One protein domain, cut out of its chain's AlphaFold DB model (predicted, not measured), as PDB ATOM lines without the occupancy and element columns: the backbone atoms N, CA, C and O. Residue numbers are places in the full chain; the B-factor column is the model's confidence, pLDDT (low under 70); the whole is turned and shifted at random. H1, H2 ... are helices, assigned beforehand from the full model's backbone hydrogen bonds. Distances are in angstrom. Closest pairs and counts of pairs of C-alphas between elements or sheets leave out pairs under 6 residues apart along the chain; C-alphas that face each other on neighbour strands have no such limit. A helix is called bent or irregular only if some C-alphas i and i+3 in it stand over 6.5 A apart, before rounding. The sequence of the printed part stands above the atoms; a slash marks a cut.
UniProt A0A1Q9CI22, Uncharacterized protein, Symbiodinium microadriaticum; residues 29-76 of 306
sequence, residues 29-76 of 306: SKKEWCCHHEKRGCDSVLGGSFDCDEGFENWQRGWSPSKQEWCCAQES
ATOM      1  N   SER A  29     196.596 151.979 165.324       66.25
ATOM      2  CA  SER A  29     197.245 152.122 166.635       66.25
ATOM      3  C   SER A  29     197.356 153.575 167.110       66.25
ATOM      4  O   SER A  29     197.234 153.853 168.300       66.25
ATOM      5  N   LYS A  30     197.545 154.526 166.187       71.06
ATOM      6  CA  LYS A  30     197.569 155.959 166.504       71.06
ATOM      7  C   LYS A  30     196.168 156.465 166.847       71.06
ATOM      8  O   LYS A  30     196.032 157.249 167.780       71.06
ATOM      9  N   LYS A  31     195.140 155.987 166.134       68.62
ATOM     10  CA  LYS A  31     193.736 156.268 166.462       68.62
ATOM     11  C   LYS A  31     193.375 155.754 167.854       68.62
ATOM     12  O   LYS A  31     192.847 156.521 168.646       68.62
ATOM     13  N   GLU A  32     193.715 154.508 168.179       66.06
ATOM     14  CA  GLU A  32     193.438 153.904 169.493       66.06
ATOM     15  C   GLU A  32     194.159 154.637 170.631       66.06
ATOM     16  O   GLU A  32     193.538 154.983 171.636       66.06
ATOM     17  N   TRP A  33     195.446 154.955 170.459       70.81
ATOM     18  CA  TRP A  33     196.205 155.668 171.487       70.81
ATOM     19  C   TRP A  33     195.686 157.098 171.704       70.81
ATOM     20  O   TRP A  33     195.412 157.492 172.839       70.81
ATOM     21  N   CYS A  34     195.485 157.865 170.624       72.12
ATOM     22  CA  CYS A  34     194.943 159.223 170.717       72.12
ATOM     23  C   CYS A  34     193.486 159.232 171.210       72.12
ATOM     24  O   CYS A  34     193.087 160.169 171.898       72.12
ATOM     25  N   CYS A  35     192.710 158.182 170.933       71.38
ATOM     26  CA  CYS A  35     191.373 158.000 171.487       71.38
ATOM     27  C   CYS A  35     191.410 157.802 173.011       71.38
ATOM     28  O   CYS A  35     190.612 158.394 173.739       71.38
ATOM     29  N   HIS A  36     192.368 157.017 173.508       55.06
ATOM     30  CA  HIS A  36     192.461 156.687 174.928       55.06
ATOM     31  C   HIS A  36     193.047 157.828 175.777       55.06
ATOM     32  O   HIS A  36     192.562 158.074 176.881       55.06
ATOM     33  N   HIS A  37     194.051 158.546 175.264       63.31
ATOM     34  CA  HIS A  37     194.791 159.561 176.033       63.31
ATOM     35  C   HIS A  37     194.384 161.010 175.738       63.31
ATOM     36  O   HIS A  37     194.425 161.840 176.638       63.31
ATOM     37  N   GLU A  38     193.974 161.313 174.505       66.75
ATOM     38  CA  GLU A  38     193.769 162.691 174.023       66.75
ATOM     39  C   GLU A  38     192.329 162.940 173.534       66.75
ATOM     40  O   GLU A  38     192.014 164.037 173.081       66.75
ATOM     41  N   LYS A  39     191.454 161.920 173.583       61.75
ATOM     42  CA  LYS A  39     190.060 161.942 173.089       61.75
ATOM     43  C   LYS A  39     189.911 162.423 171.635       61.75
ATOM     44  O   LYS A  39     188.884 162.978 171.252       61.75
ATOM     45  N   ARG A  40     190.921 162.195 170.787       56.66
ATOM     46  CA  ARG A  40     190.909 162.597 169.367       56.66
ATOM     47  C   ARG A  40     191.141 161.397 168.452       56.66
ATOM     48  O   ARG A  40     192.058 160.615 168.671       56.66
ATOM     49  N   GLY A  41     190.345 161.292 167.385       60.66
ATOM     50  CA  GLY A  41     190.529 160.281 166.332       60.66
ATOM     51  C   GLY A  41     189.959 158.889 166.631       60.66
ATOM     52  O   GLY A  41     190.376 157.938 165.977       60.66
ATOM     53  N   CYS A  42     189.023 158.757 167.580       66.25
ATOM     54  CA  CYS A  42     188.257 157.524 167.781       66.25
ATOM     55  C   CYS A  42     187.389 157.228 166.545       66.25
ATOM     56  O   CYS A  42     186.662 158.109 166.084       66.25
ATOM     57  N   ASP A  43     187.435 155.997 166.027       57.75
ATOM     58  CA  ASP A  43     186.440 155.535 165.056       57.75
ATOM     59  C   ASP A  43     185.103 155.366 165.801       57.75
ATOM     60  O   ASP A  43     185.024 154.676 166.820       57.75
ATOM     61  N   SER A  44     184.056 156.031 165.304       55.75
ATOM     62  CA  SER A  44     182.740 156.226 165.944       55.75
ATOM     63  C   SER A  44     181.961 154.942 166.259       55.75
ATOM     64  O   SER A  44     180.880 154.998 166.834       55.75
ATOM     65  N   VAL A  45     182.509 153.783 165.906       53.16
ATOM     66  CA  VAL A  45     181.857 152.482 166.038       53.16
ATOM     67  C   VAL A  45     182.218 151.775 167.354       53.16
ATOM     68  O   VAL A  45     181.494 150.869 167.747       53.16
ATOM     69  N   LEU A  46     183.291 152.160 168.068       50.75
ATOM     70  CA  LEU A  46     183.806 151.340 169.188       50.75
ATOM     71  C   LEU A  46     184.072 152.056 170.528       50.75
ATOM     72  O   LEU A  46     184.576 151.424 171.452       50.75
ATOM     73  N   GLY A  47     183.717 153.331 170.701       53.97
ATOM     74  CA  GLY A  47     183.938 154.008 171.991       53.97
ATOM     75  C   GLY A  47     183.497 155.463 171.993       53.97
ATOM     76  O   GLY A  47     184.334 156.359 172.059       53.97
ATOM     77  N   GLY A  48     182.188 155.674 171.846       58.56
ATOM     78  CA  GLY A  48     181.566 156.966 171.568       58.56
ATOM     79  C   GLY A  48     181.854 158.048 172.608       58.56
ATOM     80  O   GLY A  48     181.389 157.983 173.739       58.56
ATOM     81  N   SER A  49     182.567 159.084 172.178       59.41
ATOM     82  CA  SER A  49     182.194 160.457 172.508       59.41
ATOM     83  C   SER A  49     181.269 160.918 171.386       59.41
ATOM     84  O   SER A  49     181.737 161.110 170.259       59.41
ATOM     85  N   PHE A  50     179.967 161.012 171.635       68.19
ATOM     86  CA  PHE A  50     179.075 161.605 170.649       68.19
ATOM     87  C   PHE A  50     179.099 163.123 170.821       68.19
ATOM     88  O   PHE A  50     179.036 163.617 171.938       68.19
ATOM     89  N   ASP A  51     179.230 163.865 169.725       77.38
ATOM     90  CA  ASP A  51     179.107 165.321 169.763       77.38
ATOM     91  C   ASP A  51     177.619 165.679 169.850       77.38
ATOM     92  O   ASP A  51     176.879 165.517 168.876       77.38
ATOM     93  N   CYS A  52     177.173 166.101 171.030       80.56
ATOM     94  CA  CYS A  52     175.769 166.382 171.313       80.56
ATOM     95  C   CYS A  52     175.294 167.744 170.788       80.56
ATOM     96  O   CYS A  52     174.105 168.041 170.890       80.56
ATOM     97  N   ASP A  53     176.183 168.555 170.213       80.75
ATOM     98  CA  ASP A  53     175.829 169.817 169.559       80.75
ATOM     99  C   ASP A  53     175.660 169.621 168.040       80.75
ATOM    100  O   ASP A  53     174.855 170.297 167.389       80.75
ATOM    101  N   GLU A  54     176.354 168.636 167.462       79.75
ATOM    102  CA  GLU A  54     176.253 168.302 166.041       79.75
ATOM    103  C   GLU A  54     174.857 167.774 165.664       79.75
ATOM    104  O   GLU A  54     174.451 166.658 166.022       79.75
ATOM    105  N   GLY A  55     174.135 168.569 164.870       73.50
ATOM    106  CA  GLY A  55     172.793 168.237 164.394       73.50
ATOM    107  C   GLY A  55     171.731 168.279 165.492       73.50
ATOM    108  O   GLY A  55     170.696 167.631 165.342       73.50
ATOM    109  N   PHE A  56     171.985 169.009 166.589       77.94
ATOM    110  CA  PHE A  56     171.056 169.120 167.715       77.94
ATOM    111  C   PHE A  56     169.679 169.646 167.286       77.94
ATOM    112  O   PHE A  56     168.666 169.121 167.709       77.94
ATOM    113  N   GLU A  57     169.601 170.605 166.363       74.19
ATOM    114  CA  GLU A  57     168.329 171.168 165.866       74.19
ATOM    115  C   GLU A  57     167.328 170.134 165.309       74.19
ATOM    116  O   GLU A  57     166.125 170.370 165.336       74.19
ATOM    117  N   ASN A  58     167.806 168.979 164.835       70.56
ATOM    118  CA  ASN A  58     166.982 167.898 164.290       70.56
ATOM    119  C   ASN A  58     167.293 166.553 164.964       70.56
ATOM    120  O   ASN A  58     167.131 165.496 164.349       70.56
ATOM    121  N   TRP A  59     167.761 166.581 166.216       75.56
ATOM    122  CA  TRP A  59     168.315 165.418 166.914       75.56
ATOM    123  C   TRP A  59     167.370 164.202 166.919       75.56
ATOM    124  O   TRP A  59     167.827 163.083 166.698       75.56
ATOM    125  N   GLN A  60     166.053 164.416 167.042       76.19
ATOM    126  CA  GLN A  60     165.029 163.355 167.070       76.19
ATOM    127  C   GLN A  60     165.067 162.436 165.837       76.19
ATOM    128  O   GLN A  60     164.861 161.231 165.944       76.19
ATOM    129  N   ARG A  61     165.342 163.008 164.657       68.94
ATOM    130  CA  ARG A  61     165.402 162.292 163.370       68.94
ATOM    131  C   ARG A  61     166.828 162.094 162.861       68.94
ATOM    132  O   ARG A  61     167.075 161.189 162.070       68.94
ATOM    133  N   GLY A  62     167.736 162.990 163.242       67.56
ATOM    134  CA  GLY A  62     169.102 163.056 162.730       67.56
ATOM    135  C   GLY A  62     170.115 162.277 163.561       67.56
ATOM    136  O   GLY A  62     171.161 161.896 163.036       67.56
ATOM    137  N   TRP A  63     169.840 162.025 164.843       78.56
ATOM    138  CA  TRP A  63     170.729 161.236 165.692       78.56
ATOM    139  C   TRP A  63     170.379 159.755 165.638       78.56
ATOM    140  O   TRP A  63     169.210 159.376 165.651       78.56
ATOM    141  N   SER A  64     171.410 158.911 165.642       78.00
ATOM    142  CA  SER A  64     171.236 157.476 165.856       78.00
ATOM    143  C   SER A  64     170.756 157.193 167.288       78.00
ATOM    144  O   SER A  64     171.095 157.958 168.195       78.00
ATOM    145  N   PRO A  65     170.043 156.077 167.536       72.25
ATOM    146  CA  PRO A  65     169.537 155.737 168.870       72.25
ATOM    147  C   PRO A  65     170.624 155.755 169.956       72.25
ATOM    148  O   PRO A  65     170.445 156.344 171.015       72.25
ATOM    149  N   SER A  66     171.814 155.230 169.654       74.12
ATOM    150  CA  SER A  66     172.942 155.234 170.594       74.12
ATOM    151  C   SER A  66     173.507 156.633 170.872       74.12
ATOM    152  O   SER A  66     174.004 156.876 171.968       74.12
ATOM    153  N   LYS A  67     173.430 157.563 169.906       78.06
ATOM    154  CA  LYS A  67     173.807 158.971 170.110       78.06
ATOM    155  C   LYS A  67     172.789 159.672 171.011       78.06
ATOM    156  O   LYS A  67     173.206 160.402 171.900       78.06
ATOM    157  N   GLN A  68     171.493 159.407 170.820       77.69
ATOM    158  CA  GLN A  68     170.418 159.926 171.677       77.69
ATOM    159  C   GLN A  68     170.581 159.448 173.125       77.69
ATOM    160  O   GLN A  68     170.655 160.269 174.034       77.69
ATOM    161  N   GLU A  69     170.745 158.140 173.337       77.38
ATOM    162  CA  GLU A  69     170.938 157.566 174.675       77.38
ATOM    163  C   GLU A  69     172.197 158.105 175.363       77.38
ATOM    164  O   GLU A  69     172.154 158.494 176.530       77.38
ATOM    165  N   TRP A  70     173.320 158.175 174.644       79.31
ATOM    166  CA  TRP A  70     174.577 158.638 175.225       79.31
ATOM    167  C   TRP A  70     174.563 160.140 175.531       79.31
ATOM    168  O   TRP A  70     174.964 160.538 176.624       79.31
ATOM    169  N   CYS A  71     174.075 160.975 174.607       82.69
ATOM    170  CA  CYS A  71     173.983 162.422 174.814       82.69
ATOM    171  C   CYS A  71     172.970 162.792 175.897       82.69
ATOM    172  O   CYS A  71     173.217 163.715 176.678       82.69
ATOM    173  N   CYS A  72     171.888 162.023 176.009       83.38
ATOM    174  CA  CYS A  72     170.947 162.151 177.109       83.38
ATOM    175  C   CYS A  72     171.604 161.778 178.448       83.38
ATOM    176  O   CYS A  72     171.537 162.547 179.405       83.38
ATOM    177  N   ALA A  73     172.320 160.650 178.510       75.81
ATOM    178  CA  ALA A  73     172.946 160.168 179.742       75.81
ATOM    179  C   ALA A  73     174.143 161.009 180.223       75.81
ATOM    180  O   ALA A  73     174.387 161.075 181.427       75.81
ATOM    181  N   GLN A  74     174.920 161.607 179.313       77.94
ATOM    182  CA  GLN A  74     176.148 162.339 179.659       77.94
ATOM    183  C   GLN A  74     175.954 163.856 179.738       77.94
ATOM    184  O   GLN A  74     176.492 164.486 180.645       77.94
ATOM    185  N   GLU A  75     175.202 164.445 178.805       77.75
ATOM    186  CA  GLU A  75     175.051 165.904 178.678       77.75
ATOM    187  C   GLU A  75     173.609 166.391 178.885       77.75
ATOM    188  O   GLU A  75     173.366 167.595 178.814       77.75
ATOM    189  N   SER A  76     172.650 165.491 179.151       74.56
ATOM    190  CA  SER A  76     171.211 165.816 179.237       74.56
ATOM    191  C   SER A  76     170.667 166.513 177.980       74.56
ATOM    192  O   SER A  76     169.713 167.286 178.041       74.56
TER     193      SER A  76
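Overview. This is residues 29 to 76 of the 306 residues of an uncharacterized protein of Symbiodinium microadriaticum (UniProt A0A1Q9CI22). One helix, H1, lies alone at one end of an elongated model, and a long unnamed link, residues 39 to 55, winds through the middle to the other end, where the short helix H2 and the longest helix, H3, lie near each other. The two ends meet through no contact between helices. The printed part has 48 residues with three named helices, in the order H1, H2, H3, and no named strand; the class is all helix. It is only just loose, close to compact, with a radius of gyration of the C-alphas of 11.9 A, and its C-alphas span 34 by 17 by 15 A.

Arrangement. H1, residues 29 to 38, is apart from H2, residues 56 to 62, and from H3, residues 65 to 75. H2 and H3 are close but not clearly touching, with 2 pairs of C-alphas within 8 A; their closest C-alphas, those of Trp 59 and Gln 68, are 7.6 A apart. Their lines stand at a shallow tilt of 34 degrees, only just short of steep, and they run opposite ways. In H1 and H3 every O i to N i+4 pair is within hydrogen-bond range; in H2 1 of 3 is, beside 3 of 4 O i to N i+3 pairs.

Along the chain. H1 begins with C-alpha 29 at (197.245, 152.122, 166.635) and is 13.4 A long from first to last C-alpha. H2 begins with C-alpha 56 at (171.056, 169.120, 167.715) and measures 8.1 A; it is irregular, with C-alphas 57 and 60 8.6 A apart. H3 measures 15.2 A and ends with C-alpha 75 at (175.051, 165.904, 178.678).

Size, cuts and confidence. The two C-alphas farthest apart, those of Ser 29 and Glu 57, are 34.6 A apart. The printed part has no cut. The link from H1 to H2, 17 residues, is long; that from H2 to H3, 2 residues, is tight. The mean pLDDT of the printed part is 70.1, and 20 residues are under 70, among them residues 36 to 50.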